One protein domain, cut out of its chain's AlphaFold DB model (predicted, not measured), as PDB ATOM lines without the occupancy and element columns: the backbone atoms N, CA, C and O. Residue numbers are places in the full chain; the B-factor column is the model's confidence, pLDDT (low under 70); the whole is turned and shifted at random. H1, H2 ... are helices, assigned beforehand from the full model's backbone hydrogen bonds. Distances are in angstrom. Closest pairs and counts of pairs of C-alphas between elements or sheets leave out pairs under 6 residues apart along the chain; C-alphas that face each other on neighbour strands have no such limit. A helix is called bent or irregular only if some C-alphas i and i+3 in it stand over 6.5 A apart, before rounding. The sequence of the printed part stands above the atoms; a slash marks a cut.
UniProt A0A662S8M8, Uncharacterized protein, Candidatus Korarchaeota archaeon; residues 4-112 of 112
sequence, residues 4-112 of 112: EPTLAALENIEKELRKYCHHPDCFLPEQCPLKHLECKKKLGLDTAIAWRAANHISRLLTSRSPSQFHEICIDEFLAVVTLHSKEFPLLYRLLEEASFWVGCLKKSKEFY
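This is residues 4 to 112 of the 112 residues of an uncharacterized protein of Candidatus Korarchaeota archaeon (UniProt A0A662S8M8). Four helices, H1, H3, H4 and H5, stand side by side in an up-and-down bundle, each running against the one before it in the chain, with H1 and H4 on opposite sides of the pair H3 and H5. A small head, made of the loop of residues 22 to 36 and the short helix H2, caps the end of the bundle where H1 ends and H3 begins. The printed part has 109 residues with five named helices, H1 to H5 in order along the chain, and no named strand; the class is all helix. The whole is compact, with a radius of gyration of the C-alphas of 13.8 A, yet elongated in outline, with spans of 46 by 30 by 22 A.

Find C-alpha 4 at (49.448, 39.553, -1.010); from there H1 runs over residues 4 to 21, 26.1 A from first to last C-alpha, and ends at C-alpha 21 at (41.673, 30.487, 22.224). After residues 22 to 36, which hold no named element, look for H2 at residues 37 to 42, 9.2 A long. Two residues later comes H3, residues 45 to 62, which is 26.0 A long and begins at C-alpha 45 at (44.462, 21.497, 25.091). H4 follows at residues 68 to 82, 21.1 A long. Last comes H5, the longest helix, with 22 residues from 89 to 110; it is 32.3 A long, and you reach its end at C-alpha 110 at (62.383, 29.843, -3.484). None of the five helices is bent or irregular.

Start with H1, which touches H3; the closest C-alphas are those of Cys 21 and Thr 47, 4.4 A apart. These two run opposite ways at a shallow tilt of 30 degrees. H1 also touches H5, closest at the C-alphas of Thr 6 and Trp 101, 6.0 A apart, and here too the helices run opposite ways at a shallow tilt of 30 degrees. Go on to H2, which touches no helix: it is close to H1 but not clearly touching, with the C-alphas of Cys 21 and Cys 39 closest at 7.2 A, and about perpendicular to it at 82 degrees. H2 and H3 meet only through their link. H3 and H5 are both the hub, touching three helices each. H3 and H4 form a helical hairpin; they touch, closest at the C-alphas of His 56 and His 70, 5.2 A apart, with a shallow tilt of 26 degrees, opposite ways. H4 and H5 form the second helical hairpin and touch, closest at the C-alphas of Leu 78 and Leu 95, 5.5 A apart, also at a shallow tilt of 26 degrees, opposite ways. H5 touches H3 with residues 91 to 98 alone; the closest C-alphas, those of Ala 50 and Leu 91, are 6.9 A apart, and the two run the same way at a shallow tilt of 21 degrees. H1 and H4 are apart, and H2 is apart from H4 and from H5. Look at the backbone atoms of H1, H2, H3, H4 and H5: in each helix every O i to N i+4 pair is within hydrogen-bond range.

The two C-alphas farthest apart are those of Leu 37 and Phe 111, at 46.1 A, while the first and last printed C-alphas, those of Glu 4 and Tyr 112, are 15.5 A apart. The printed part has no cut, and Tyr 112 is the chain's last residue. The link from H1 to H2 is long, with 15 residues; those from H2 to H3 and from H3 to H4 are tight, and that from H4 to H5 is short. In the B-factor column the mean pLDDT of the printed part of this model is 92.0, and you will find values under 70 at residue 4, residue 66 and residues 110 to 112.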
ATOM      1  N   GLU A   4      50.558  38.996  -1.791       64.38
ATOM      2  CA  GLU A   4      49.448  39.553  -1.010       64.38
ATOM      3  C   GLU A   4      48.372  38.530  -0.613       64.38
ATOM      4  O   GLU A   4      47.997  38.540   0.558       64.38
ATOM      5  N   PRO A   5      47.899  37.613  -1.486       75.25
ATOM      6  CA  PRO A   5      46.829  36.698  -1.086       75.25
ATOM      7  C   PRO A   5      47.285  35.677  -0.036       75.25
ATOM      8  O   PRO A   5      46.521  35.353   0.867       75.25
ATOM      9  N   THR A   6      48.538  35.212  -0.100       85.94
ATOM     10  CA  THR A   6      49.086  34.250   0.869       85.94
ATOM     11  C   THR A   6      49.281  34.877   2.245       85.94
ATOM     12  O   THR A   6      48.929  34.270   3.255       85.94
ATOM     13  N   LEU A   7      49.823  36.098   2.298       89.75
ATOM     14  CA  LEU A   7      50.017  36.809   3.563       89.75
ATOM     15  C   LEU A   7      48.676  37.173   4.202       89.75
ATOM     16  O   LEU A   7      48.484  36.900   5.383       89.75
ATOM     17  N   ALA A   8      47.724  37.685   3.418       92.75
ATOM     18  CA  ALA A   8      46.387  38.009   3.909       92.75
ATOM     19  C   ALA A   8      45.644  36.769   4.441       92.75
ATOM     20  O   ALA A   8      44.978  36.846   5.473       92.75
ATOM     21  N   ALA A   9      45.783  35.615   3.777       95.00
ATOM     22  CA  ALA A   9      45.213  34.358   4.255       95.00
ATOM     23  C   ALA A   9      45.806  33.939   5.609       95.00
ATOM     24  O   ALA A   9      45.059  33.658   6.545       95.00
ATOM     25  N   LEU A  10      47.136  33.961   5.747       95.12
ATOM     26  CA  LEU A  10      47.808  33.631   7.008       95.12
ATOM     27  C   LEU A  10      47.467  34.619   8.131       95.12
ATOM     28  O   LEU A  10      47.253  34.193   9.261       95.12
ATOM     29  N   GLU A  11      47.364  35.916   7.836       96.06
ATOM     30  CA  GLU A  11      46.899  36.928   8.794       96.06
ATOM     31  C   GLU A  11      45.466  36.662   9.263       96.06
ATOM     32  O   GLU A  11      45.150  36.845  10.438       96.06
ATOM     33  N   ASN A  12      44.583  36.234   8.359       97.25
ATOM     34  CA  ASN A  12      43.216  35.893   8.722       97.25
ATOM     35  C   ASN A  12      43.168  34.648   9.618       97.25
ATOM     36  O   ASN A  12      42.516  34.666  10.659       97.25
ATOM     37  N   ILE A  13      43.906  33.597   9.258       98.12
ATOM     38  CA  ILE A  13      43.978  32.362  10.049       98.12
ATOM     39  C   ILE A  13      44.571  32.637  11.436       98.12
ATOM     40  O   ILE A  13      44.060  32.139  12.438       98.12
ATOM     41  N   GLU A  14      45.604  33.477  11.522       98.00
ATOM     42  CA  GLU A  14      46.197  33.905  12.790       98.00
ATOM     43  C   GLU A  14      45.166  34.580  13.706       98.00
ATOM     44  O   GLU A  14      45.047  34.209  14.878       98.00
ATOM     45  N   LYS A  15      44.352  35.490  13.158       97.19
ATOM     46  CA  LYS A  15      43.265  36.154  13.892       97.19
ATOM     47  C   LYS A  15      42.194  35.168  14.350       97.19
ATOM     48  O   LYS A  15      41.742  35.255  15.492       97.19
ATOM     49  N   GLU A  16      41.790  34.230  13.500       97.94
ATOM     50  CA  GLU A  16      40.780  33.226  13.850       97.94
ATOM     51  C   GLU A  16      41.281  32.266  14.940       97.94
ATOM     52  O   GLU A  16      40.554  31.988  15.894       97.94
ATOM     53  N   LEU A  17      42.549  31.845  14.894       98.06
ATOM     54  CA  LEU A  17      43.169  31.055  15.964       98.06
ATOM     55  C   LEU A  17      43.242  31.836  17.287       98.06
ATOM     56  O   LEU A  17      42.996  31.274  18.363       98.06
ATOM     57  N   ARG A  18      43.522  33.145  17.238       97.38
ATOM     58  CA  ARG A  18      43.460  34.005  18.431       97.38
ATOM     59  C   ARG A  18      42.051  34.081  19.006       97.38
ATOM     60  O   ARG A  18      41.892  33.896  20.210       97.38
ATOM     61  N   LYS A  19      41.025  34.277  18.178       96.12
ATOM     62  CA  LYS A  19      39.623  34.249  18.632       96.12
ATOM     63  C   LYS A  19      39.245  32.891  19.224       96.12
ATOM     64  O   LYS A  19      38.586  32.838  20.259       96.12
ATOM     65  N   TYR A  20      39.708  31.799  18.613       96.56
ATOM     66  CA  TYR A  20      39.441  30.440  19.079       96.56
ATOM     67  C   TYR A  20      39.898  30.231  20.530       96.56
ATOM     68  O   TYR A  20      39.138  29.704  21.343       96.56
ATOM     69  N   CYS A  21      41.106  30.683  20.884       95.44
ATOM     70  CA  CYS A  21      41.673  30.487  22.224       95.44
ATOM     71  C   CYS A  21      41.230  31.511  23.283       95.44
ATOM     72  O   CYS A  21      41.437  31.271  24.473       95.44
ATOM     73  N   HIS A  22      40.604  32.621  22.891       95.88
ATOM     74  CA  HIS A  22      40.135  33.650  23.821       95.88
ATOM     75  C   HIS A  22      38.648  33.501  24.154       95.88
ATOM     76  O   HIS A  22      37.878  32.858  23.437       95.88
ATOM     77  N   HIS A  23      38.233  34.092  25.275       94.69
ATOM     78  CA  HIS A  23      36.814  34.305  25.548       94.69
ATOM     79  C   HIS A  23      36.221  35.233  24.464       94.69
ATOM     80  O   HIS A  23      36.929  36.155  24.051       94.69
ATOM     81  N   PRO A  24      34.965  35.039  24.009       91.88
ATOM     82  CA  PRO A  24      34.341  35.907  22.999       91.88
ATOM     83  C   PRO A  24      34.382  37.399  23.352       91.88
ATOM     84  O   PRO A  24      34.594  38.231  22.477       91.88
ATOM     85  N   ASP A  25      34.271  37.714  24.645       91.94
ATOM     86  CA  ASP A  25      34.321  39.087  25.171       91.94
ATOM     87  C   ASP A  25      35.742  39.571  25.519       91.94
ATOM     88  O   ASP A  25      35.915  40.568  26.219       91.94
ATOM     89  N   CYS A  26      36.794  38.858  25.100       93.94
ATOM     90  CA  CYS A  26      38.156  39.325  25.328       93.94
ATOM     91  C   CYS A  26      38.488  40.503  24.407       93.94
ATOM     92  O   CYS A  26      38.522  40.366  23.186       93.94
ATOM     93  N   PHE A  27      38.835  41.639  25.004       92.56
ATOM     94  CA  PHE A  27      39.215  42.852  24.276       92.56
ATOM     95  C   PHE A  27      40.670  42.854  23.776       92.56
ATOM     96  O   PHE A  27      41.058  43.778  23.072       92.56
ATOM     97  N   LEU A  28      41.477  41.858  24.162       92.81
ATOM     98  CA  LEU A  28      42.923  41.801  23.900       92.81
ATOM     99  C   LEU A  28      43.355  40.429  23.334       92.81
ATOM    100  O   LEU A  28      44.179  39.744  23.948       92.81
ATOM    101  N   PRO A  29      42.798  39.971  22.195       91.94
ATOM    102  CA  PRO A  29      43.061  38.635  21.633       91.94
ATOM    103  C   PRO A  29      44.524  38.402  21.200       91.94
ATOM    104  O   PRO A  29      44.961  37.270  20.982       91.94
ATOM    105  N   GLU A  30      45.309  39.466  21.056       91.06
ATOM    106  CA  GLU A  30      46.740  39.422  20.765       91.06
ATOM    107  C   GLU A  30      47.609  39.071  21.983       91.06
ATOM    108  O   GLU A  30      48.759  38.650  21.825       91.06
ATOM    109  N   GLN A  31      47.078  39.212  23.200       93.88
ATOM    110  CA  GLN A  31      47.800  38.885  24.427       93.88
ATOM    111  C   GLN A  31      47.633  37.417  24.811       93.88
ATOM    112  O   GLN A  31      46.788  36.700  24.299       93.88
ATOM    113  N   CYS A  32      48.488  36.937  25.715       93.88
ATOM    114  CA  CYS A  32      48.424  35.548  26.154       93.88
ATOM    115  C   CYS A  32      47.128  35.284  26.945       93.88
ATOM    116  O   CYS A  32      46.948  35.927  27.985       93.88
ATOM    117  N   PRO A  33      46.298  34.294  26.559       94.44
ATOM    118  CA  PRO A  33      45.023  34.008  27.222       94.44
ATOM    119  C   PRO A  33      45.190  33.602  28.694       94.44
ATOM    120  O   PRO A  33      44.294  33.819  29.502       94.44
ATOM    121  N   LEU A  34      46.365  33.093  29.093       94.06
ATOM    122  CA  LEU A  34      46.687  32.805  30.500       94.06
ATOM    123  C   LEU A  34      46.687  34.052  31.396       94.06
ATOM    124  O   LEU A  34      46.562  33.924  32.614       94.06
ATOM    125  N   LYS A  35      46.870  35.242  30.813       92.81
ATOM    126  CA  LYS A  35      46.920  36.516  31.541       92.81
ATOM    127  C   LYS A  35      45.534  37.117  31.780       92.81
ATOM    128  O   LYS A  35      45.435  38.091  32.522       92.81
ATOM    129  N   HIS A  36      44.479  36.567  31.180       92.44
ATOM    130  CA  HIS A  36      43.115  37.081  31.313       92.44
ATOM    131  C   HIS A  36      42.240  36.055  32.016       92.44
ATOM    132  O   HIS A  36      42.212  34.892  31.623       92.44
ATOM    133  N   LEU A  37      41.519  36.480  33.055       93.50
ATOM    134  CA  LEU A  37      40.785  35.567  33.935       93.50
ATOM    135  C   LEU A  37      39.782  34.688  33.172       93.50
ATOM    136  O   LEU A  37      39.780  33.473  33.356       93.50
ATOM    137  N   GLU A  38      38.978  35.282  32.289       93.62
ATOM    138  CA  GLU A  38      37.948  34.547  31.542       93.62
ATOM    139  C   GLU A  38      38.539  33.660  30.442       93.62
ATOM    140  O   GLU A  38      38.137  32.507  30.291       93.62
ATOM    141  N   CYS A  39      39.562  34.132  29.725       95.19
ATOM    142  CA  CYS A  39      40.270  33.309  28.742       95.19
ATOM    143  C   CYS A  39      40.940  32.111  29.417       95.19
ATOM    144  O   CYS A  39      40.857  30.996  28.911       95.19
ATOM    145  N   LYS A  40      41.529  32.311  30.602       93.88
ATOM    146  CA  LYS A  40      42.168  31.249  31.381       93.88
ATOM    147  C   LYS A  40      41.196  30.134  31.762       93.88
ATOM    148  O   LYS A  40      41.598  28.977  31.743       93.88
ATOM    149  N   LYS A  41      39.935  30.448  32.078       92.56
ATOM    150  CA  LYS A  41      38.906  29.430  32.368       92.56
ATOM    151  C   LYS A  41      38.575  28.566  31.148       92.56
ATOM    152  O   LYS A  41      38.233  27.402  31.314       92.56
ATOM    153  N   LYS A  42      38.691  29.128  29.942       92.50
ATOM    154  CA  LYS A  42      38.474  28.431  28.667       92.50
ATOM    155  C   LYS A  42      39.681  27.583  28.239       92.50
ATOM    156  O   LYS A  42      39.547  26.781  27.321       92.50
ATOM    157  N   LEU A  43      40.851  27.744  28.869       90.12
ATOM    158  CA  LEU A  43      42.074  27.083  28.417       90.12
ATOM    159  C   LEU A  43      42.017  25.558  28.567       90.12
ATOM    160  O   LEU A  43      42.273  25.013  29.637       90.12
ATOM    161  N   GLY A  44      41.738  24.893  27.450       95.38
ATOM    162  CA  GLY A  44      41.943  23.469  27.207       95.38
ATOM    163  C   GLY A  44      43.122  23.204  26.265       95.38
ATOM    164  O   GLY A  44      43.789  24.128  25.784       95.38
ATOM    165  N   LEU A  45      43.380  21.926  25.985       95.44
ATOM    166  CA  LEU A  45      44.462  21.497  25.091       95.44
ATOM    167  C   LEU A  45      44.339  22.115  23.689       95.44
ATOM    168  O   LEU A  45      45.309  22.652  23.158       95.44
ATOM    169  N   ASP A  46      43.139  22.091  23.120       97.19
ATOM    170  CA  ASP A  46      42.807  22.654  21.812       97.19
ATOM    171  C   ASP A  46      43.106  24.161  21.744       97.19
ATOM    172  O   ASP A  46      43.781  24.637  20.832       97.19
ATOM    173  N   THR A  47      42.692  24.926  22.758       96.81
ATOM    174  CA  THR A  47      42.961  26.370  22.821       96.81
ATOM    175  C   THR A  47      44.444  26.685  23.033       96.81
ATOM    176  O   THR A  47      44.941  27.678  22.497       96.81
ATOM    177  N   ALA A  48      45.179  25.838  23.760       96.50
ATOM    178  CA  ALA A  48      46.623  25.976  23.917       96.50
ATOM    179  C   ALA A  48      47.351  25.730  22.587       96.50
ATOM    180  O   ALA A  48      48.241  26.504  22.225       96.50
ATOM    181  N   ILE A  49      46.935  24.707  21.830       97.88
ATOM    182  CA  ILE A  49      47.438  24.440  20.478       97.88
ATOM    183  C   ILE A  49      47.133  25.626  19.558       97.88
ATOM    184  O   ILE A  49      48.049  26.144  18.918       97.88
ATOM    185  N   ALA A  50      45.891  26.123  19.551       98.12
ATOM    186  CA  ALA A  50      45.494  27.277  18.744       98.12
ATOM    187  C   ALA A  50      46.353  28.518  19.044       98.12
ATOM    188  O   ALA A  50      46.859  29.172  18.131       98.12
ATOM    189  N   TRP A  51      46.594  28.804  20.329       97.56
ATOM    190  CA  TRP A  51      47.457  29.907  20.758       97.56
ATOM    191  C   TRP A  51      48.903  29.739  20.281       97.56
ATOM    192  O   TRP A  51      49.536  30.696  19.820       97.56
ATOM    193  N   ARG A  52      49.466  28.529  20.387       97.62
ATOM    194  CA  ARG A  52      50.819  28.260  19.891       97.62
ATOM    195  C   ARG A  52      50.877  28.437  18.379       97.62
ATOM    196  O   ARG A  52      51.725  29.199  17.922       97.62
ATOM    197  N   ALA A  53      49.958  27.840  17.628       98.00
ATOM    198  CA  ALA A  53      49.891  27.974  16.176       98.00
ATOM    199  C   ALA A  53      49.807  29.445  15.731       98.00
ATOM    200  O   ALA A  53      50.627  29.877  14.921       98.00
ATOM    201  N   ALA A  54      48.930  30.250  16.344       97.94
ATOM    202  CA  ALA A  54      48.835  31.687  16.070       97.94
ATOM    203  C   ALA A  54      50.176  32.415  16.273       97.94
ATOM    204  O   ALA A  54      50.582  33.235  15.451       97.94
ATOM    205  N   ASN A  55      50.919  32.083  17.333       96.50
ATOM    206  CA  ASN A  55      52.243  32.664  17.561       96.50
ATOM    207  C   ASN A  55      53.267  32.238  16.502       96.50
ATOM    208  O   ASN A  55      54.063  33.073  16.073       96.50
ATOM    209  N   HIS A  56      53.269  30.973  16.071       96.75
ATOM    210  CA  HIS A  56      54.164  30.519  15.002       96.75
ATOM    211  C   HIS A  56      53.837  31.220  13.671       96.75
ATOM    212  O   HIS A  56      54.755  31.717  13.020       96.75
ATOM    213  N   ILE A  57      52.554  31.384  13.328       95.69
ATOM    214  CA  ILE A  57      52.125  32.142  12.140       95.69
ATOM    215  C   ILE A  57      52.534  33.617  12.246       95.69
ATOM    216  O   ILE A  57      53.144  34.156  11.326       95.69
ATOM    217  N   SER A  58      52.297  34.269  13.386       94.94
ATOM    218  CA  SER A  58      52.703  35.664  13.619       94.94
ATOM    219  C   SER A  58      54.214  35.872  13.428       94.94
ATOM    220  O   SER A  58      54.657  36.858  12.829       94.94
ATOM    221  N   ARG A  59      55.036  34.907  13.864       93.94
ATOM    222  CA  ARG A  59      56.488  34.924  13.628       93.94
ATOM    223  C   ARG A  59      56.846  34.739  12.154       93.94
ATOM    224  O   ARG A  59      57.760  35.410  11.686       93.94
ATOM    225  N   LEU A  60      56.135  33.885  11.415       91.69
ATOM    226  CA  LEU A  60      56.325  33.734   9.966       91.69
ATOM    227  C   LEU A  60      55.999  35.026   9.205       91.69
ATOM    228  O   LEU A  60      56.743  35.396   8.298       91.69
ATOM    229  N   LEU A  61      54.926  35.717   9.599       90.62
ATOM    230  CA  LEU A  61      54.472  36.968   8.983       90.62
ATOM    231  C   LEU A  61      55.427  38.141   9.245       90.62
ATOM    232  O   LEU A  61      55.640  38.977   8.371       90.62
ATOM    233  N   THR A  62      56.018  38.202  10.439       90.12
ATOM    234  CA  THR A  62      56.875  39.326  10.861       90.12
ATOM    235  C   THR A  62      58.366  39.100  10.609       90.12
ATOM    236  O   THR A  62      59.143  40.057  10.609       90.12
ATOM    237  N   SER A  63      58.799  37.853  10.394       83.75
ATOM    238  CA  SER A  63      60.211  37.555  10.169       83.75
ATOM    239  C   SER A  63      60.653  37.903   8.748       83.75
ATOM    240  O   SER A  63      60.067  37.465   7.757       83.75
ATOM    241  N   ARG A  64      61.787  38.609   8.645       74.06
ATOM    242  CA  ARG A  64      62.479  38.846   7.365       74.06
ATOM    243  C   ARG A  64      62.984  37.545   6.733       74.06
ATOM    244  O   ARG A  64      63.023  37.438   5.514       74.06
ATOM    245  N   SER A  65      63.319  36.558   7.564       73.31
ATOM    246  CA  SER A  65      63.735  35.213   7.163       73.31
ATOM    247  C   SER A  65      62.909  34.204   7.959       73.31
ATOM    248  O   SER A  65      63.251  33.912   9.112       73.31
ATOM    249  N   PRO A  66      61.773  33.723   7.426       69.50
ATOM    250  CA  PRO A  66      60.940  32.768   8.141       69.50
ATOM    251  C   PRO A  66      61.753  31.507   8.415       69.50
ATOM    252  O   PRO A  66      62.296  30.899   7.496       69.50
ATOM    253  N   SER A  67      61.865  31.140   9.688       78.19
ATOM    254  CA  SER A  67      62.513  29.891  10.067       78.19
ATOM    255  C   SER A  67      61.607  28.718   9.700       78.19
ATOM    256  O   SER A  67      60.428  28.727  10.063       78.19
ATOM    257  N   GLN A  68      62.174  27.690   9.061       84.19
ATOM    258  CA  GLN A  68      61.509  26.399   8.817       84.19
ATOM    259  C   GLN A  68      60.967  25.780  10.114       84.19
ATOM    260  O   GLN A  68      59.996  25.036  10.095       84.19
ATOM    261  N   PHE A  69      61.537  26.149  11.264       88.00
ATOM    262  CA  PHE A  69      61.033  25.745  12.571       88.00
ATOM    263  C   PHE A  69      59.551  26.087  12.779       88.00
ATOM    264  O   PHE A  69      58.809  25.292  13.345       88.00
ATOM    265  N   HIS A  70      59.092  27.261  12.332       92.00
ATOM    266  CA  HIS A  70      57.698  27.653  12.555       92.00
ATOM    267  C   HIS A  70      56.717  26.881  11.667       92.00
ATOM    268  O   HIS A  70      55.606  26.630  12.116       92.00
ATOM    269  N   GLU A  71      57.138  26.496  10.460       90.88
ATOM    270  CA  GLU A  71      56.402  25.586   9.569       90.88
ATOM    271  C   GLU A  71      56.248  24.215  10.237       90.88
ATOM    272  O   GLU A  71      55.125  23.780  10.472       90.88
ATOM    273  N   ILE A  72      57.363  23.617  10.674       94.12
ATOM    274  CA  ILE A  72      57.378  22.302  11.337       94.12
ATOM    275  C   ILE A  72      56.431  22.275  12.539       94.12
ATOM    276  O   ILE A  72      55.635  21.353  12.671       94.12
ATOM    277  N   CYS A  73      56.453  23.302  13.395       96.50
ATOM    278  CA  CYS A  73      55.549  23.336  14.544       96.50
ATOM    279  C   CYS A  73      54.066  23.384  14.146       96.50
ATOM    280  O   CYS A  73      53.240  22.795  14.837       96.50
ATOM    281  N   ILE A  74      53.703  24.095  13.069       96.31
ATOM    282  CA  ILE A  74      52.311  24.132  12.591       96.31
ATOM    283  C   ILE A  74      51.894  22.739  12.106       96.31
ATOM    284  O   ILE A  74      50.815  22.275  12.476       96.31
ATOM    285  N   ASP A  75      52.762  22.053  11.363       96.75
ATOM    286  CA  ASP A  75      52.503  20.698  10.869       96.75
ATOM    287  C   ASP A  75      52.419  19.669  12.008       96.75
ATOM    288  O   ASP A  75      51.548  18.799  11.997       96.75
ATOM    289  N   GLU A  76      53.258  19.791  13.040       97.69
ATOM    290  CA  GLU A  76      53.184  18.953  14.245       97.69
ATOM    291  C   GLU A  76      51.857  19.149  14.988       97.69
ATOM    292  O   GLU A  76      51.215  18.177  15.396       97.69
ATOM    293  N   PHE A  77      51.398  20.396  15.134       98.06
ATOM    294  CA  PHE A  77      50.089  20.673  15.723       98.06
ATOM    295  C   PHE A  77      48.951  20.107  14.875       98.06
ATOM    296  O   PHE A  77      48.020  19.520  15.431       98.06
ATOM    297  N   LEU A  78      49.029  20.235  13.549       98.31
ATOM    298  CA  LEU A  78      48.059  19.634  12.638       98.31
ATOM    299  C   LEU A  78      48.032  18.109  12.788       98.31
ATOM    300  O   LEU A  78      46.949  17.534  12.888       98.31
ATOM    301  N   ALA A  79      49.189  17.451  12.875       97.94
ATOM    302  CA  ALA A  79      49.277  16.004  13.058       97.94
ATOM    303  C   ALA A  79      48.582  15.547  14.352       97.94
ATOM    304  O   ALA A  79      47.802  14.594  14.331       97.94
ATOM    305  N   VAL A  80      48.794  16.268  15.461       97.25
ATOM    306  CA  VAL A  80      48.102  15.998  16.733       97.25
ATOM    307  C   VAL A  80      46.594  16.205  16.587       97.25
ATOM    308  O   VAL A  80      45.815  15.314  16.916       97.25
ATOM    309  N   VAL A  81      46.159  17.353  16.061       97.81
ATOM    310  CA  VAL A  81      44.730  17.693  15.962       97.81
ATOM    311  C   VAL A  81      43.990  16.814  14.950       97.81
ATOM    312  O   VAL A  81      42.803  16.563  15.131       97.81
ATOM    313  N   THR A  82      44.666  16.270  13.936       98.06
ATOM    314  CA  THR A  82      44.071  15.348  12.950       98.06
ATOM    315  C   THR A  82      43.440  14.129  13.625       98.06
ATOM    316  O   THR A  82      42.319  13.738  13.278       98.06
ATOM    317  N   LEU A  83      44.103  13.582  14.651       97.44
ATOM    318  CA  LEU A  83      43.599  12.453  15.447       97.44
ATOM    319  C   LEU A  83      42.332  12.805  16.246       97.44
ATOM    320  O   LEU A  83      41.550  11.921  16.588       97.44
ATOM    321  N   HIS A  84      42.107  14.096  16.487       97.12
ATOM    322  CA  HIS A  84      40.975  14.656  17.227       97.12
ATOM    323  C   HIS A  84      40.070  15.526  16.340       97.12
ATOM    324  O   HIS A  84      39.278  16.320  16.840       97.12
ATOM    325  N   SER A  85      40.145  15.380  15.015       97.06
ATOM    326  CA  SER A  85      39.451  16.256  14.056       97.06
ATOM    327  C   SER A  85      37.928  16.263  14.216       97.06
ATOM    328  O   SER A  85      37.281  17.269  13.935       97.06
ATOM    329  N   LYS A  86      37.341  15.170  14.717       97.69
ATOM    330  CA  LYS A  86      35.907  15.101  15.046       97.69
ATOM    331  C   LYS A  86      35.539  15.912  16.291       97.69
ATOM    332  O   LYS A  86      34.430  16.426  16.361       97.69
ATOM    333  N   GLU A  87      36.449  16.001  17.257       97.81
ATOM    334  CA  GLU A  87      36.262  16.732  18.514       97.81
ATOM    335  C   GLU A  87      36.553  18.229  18.332       97.81
ATOM    336  O   GLU A  87      35.814  19.071  18.836       97.81
ATOM    337  N   PHE A  88      37.568  18.565  17.526       97.50
ATOM    338  CA  PHE A  88      38.002  19.942  17.267       97.50
ATOM    339  C   PHE A  88      37.976  20.299  15.767       97.50
ATOM    340  O   PHE A  88      39.007  20.667  15.193       97.50
ATOM    341  N   PRO A  89      36.810  20.237  15.094       97.75
ATOM    342  CA  PRO A  89      36.726  20.375  13.637       97.75
ATOM    343  C   PRO A  89      37.130  21.761  13.126       97.75
ATOM    344  O   PRO A  89      37.677  21.887  12.031       97.75
ATOM    345  N   LEU A  90      36.876  22.814  13.909       98.06
ATOM    346  CA  LEU A  90      37.285  24.170  13.548       98.06
ATOM    347  C   LEU A  90      38.804  24.343  13.664       98.06
ATOM    348  O   LEU A  90      39.422  24.886  12.753       98.06
ATOM    349  N   LEU A  91      39.407  23.852  14.751       98.44
ATOM    350  CA  LEU A  91      40.855  23.919  14.937       98.44
ATOM    351  C   LEU A  91      41.592  23.119  13.859       98.44
ATOM    352  O   LEU A  91      42.561  23.624  13.300       98.44
ATOM    353  N   TYR A  92      41.105  21.915  13.536       98.50
ATOM    354  CA  TYR A  92      41.645  21.098  12.447       98.50
ATOM    355  C   TYR A  92      41.694  21.887  11.137       98.50
ATOM    356  O   TYR A  92      42.762  22.031  10.549       98.50
ATOM    357  N   ARG A  93      40.561  22.475  10.731       98.56
ATOM    358  CA  ARG A  93      40.464  23.251   9.491       98.56
ATOM    359  C   ARG A  93      41.422  24.441   9.473       98.56
ATOM    360  O   ARG A  93      42.113  24.653   8.487       98.56
ATOM    361  N   LEU A  94      41.494  25.199  10.570       98.50
ATOM    362  CA  LEU A  94      42.392  26.354  10.663       98.50
ATOM    363  C   LEU A  94      43.868  25.944  10.543       98.50
ATOM    364  O   LEU A  94      44.645  26.652   9.906       98.50
ATOM    365  N   LEU A  95      44.263  24.813  11.135       98.38
ATOM    366  CA  LEU A  95      45.633  24.299  11.041       98.38
ATOM    367  C   LEU A  95      45.947  23.713   9.659       98.38
ATOM    368  O   LEU A  95      47.053  23.907   9.160       98.38
ATOM    369  N   GLU A  96      44.985  23.040   9.030       98.25
ATOM    370  CA  GLU A  96      45.101  22.521   7.665       98.25
ATOM    371  C   GLU A  96      45.296  23.668   6.662       98.25
ATOM    372  O   GLU A  96      46.248  23.664   5.879       98.25
ATOM    373  N   GLU A  97      44.460  24.708   6.749       97.81
ATOM    374  CA  GLU A  97      44.605  25.918   5.939       97.81
ATOM    375  C   GLU A  97      45.934  26.632   6.225       97.81
ATOM    376  O   GLU A  97      46.613  27.067   5.291       97.81
ATOM    377  N   ALA A  98      46.350  26.728   7.496       97.12
ATOM    378  CA  ALA A  98      47.635  27.326   7.857       97.12
ATOM    379  C   ALA A  98      48.803  26.587   7.194       97.12
ATOM    380  O   ALA A  98      49.625  27.225   6.539       97.12
ATOM    381  N   SER A  99      48.859  25.259   7.335       96.38
ATOM    382  CA  SER A  99      49.907  24.417   6.744       96.38
ATOM    383  C   SER A  99      49.975  24.608   5.223       96.38
ATOM    384  O   SER A  99      51.041  24.907   4.674       96.38
ATOM    385  N   PHE A 100      48.821  24.585   4.543       95.31
ATOM    386  CA  PHE A 100      48.738  24.836   3.104       95.31
ATOM    387  C   PHE A 100      49.340  26.194   2.708       95.31
ATOM    388  O   PHE A 100      50.216  26.266   1.838       95.31
ATOM    389  N   TRP A 101      48.911  27.281   3.356       94.56
ATOM    390  CA  TRP A 101      49.367  28.625   3.000       94.56
ATOM    391  C   TRP A 101      50.829  28.883   3.373       94.56
ATOM    392  O   TRP A 101      51.517  29.602   2.644       94.56
ATOM    393  N   VAL A 102      51.338  28.272   4.447       91.94
ATOM    394  CA  VAL A 102      52.774  28.293   4.766       91.94
ATOM    395  C   VAL A 102      53.577  27.603   3.661       91.94
ATOM    396  O   VAL A 102      54.570  28.166   3.189       91.94
ATOM    397  N   GLY A 103      53.110  26.455   3.163       89.75
ATOM    398  CA  GLY A 103      53.718  25.772   2.018       89.75
ATOM    399  C   GLY A 103      53.734  26.632   0.747       89.75
ATOM    400  O   GLY A 103      54.743  26.691   0.038       89.75
ATOM    401  N   CYS A 104      52.651  27.366   0.469       89.38
ATOM    402  CA  CYS A 104      52.609  28.341  -0.628       89.38
ATOM    403  C   CYS A 104      53.604  29.494  -0.428       89.38
ATOM    404  O   CYS A 104      54.305  29.873  -1.371       89.38
ATOM    405  N   LEU A 105      53.700  30.034   0.792       85.19
ATOM    406  CA  LEU A 105      54.619  31.123   1.122       85.19
ATOM    407  C   LEU A 105      56.076  30.710   0.888       85.19
ATOM    408  O   LEU A 105      56.847  31.493   0.335       85.19
ATOM    409  N   LYS A 106      56.447  29.486   1.266       80.31
ATOM    410  CA  LYS A 106      57.792  28.933   1.068       80.31
ATOM    411  C   LYS A 106      58.161  28.832  -0.406       80.31
ATOM    412  O   LYS A 106      59.151  29.428  -0.817       80.31
ATOM    413  N   LYS A 107      57.305  28.192  -1.210       79.88
ATOM    414  CA  LYS A 107      57.496  28.097  -2.666       79.88
ATOM    415  C   LYS A 107      57.681  29.481  -3.278       79.88
ATOM    416  O   LYS A 107      58.611  29.692  -4.039       79.88
ATOM    417  N   SER A 108      56.862  30.459  -2.880       77.06
ATOM    418  CA  SER A 108      56.979  31.830  -3.395       77.06
ATOM    419  C   SER A 108      58.322  32.503  -3.096       77.06
ATOM    420  O   SER A 108      58.670  33.440  -3.799       77.06
ATOM    421  N   LYS A 109      59.062  32.065  -2.068       70.81
ATOM    422  CA  LYS A 109      60.376  32.611  -1.692       70.81
ATOM    423  C   LYS A 109      61.548  31.869  -2.332       70.81
ATOM    424  O   LYS A 109      62.623  32.438  -2.396       70.81
ATOM    425  N   GLU A 110      61.350  30.637  -2.797       68.69
ATOM    426  CA  GLU A 110      62.383  29.843  -3.484       68.69
ATOM    427  C   GLU A 110      62.571  30.254  -4.957       68.69
ATOM    428  O   GLU A 110      63.600  29.951  -5.552       68.69
ATOM    429  N   PHE A 111      61.592  30.950  -5.550       57.78
ATOM    430  CA  PHE A 111      61.625  31.409  -6.948       57.78
ATOM    431  C   PHE A 111      62.112  32.864  -7.141       57.78
ATOM    432  O   PHE A 111      62.008  33.383  -8.254       57.78
ATOM    433  N   TYR A 112      62.622  33.523  -6.092       49.47
ATOM    434  CA  TYR A 112      63.255  34.855  -6.145       49.47
ATOM    435  C   TYR A 112      64.688  34.783  -5.626       49.47
ATOM    436  O   TYR A 112      65.519  35.565  -6.138       49.47
TER     437      TYR A 112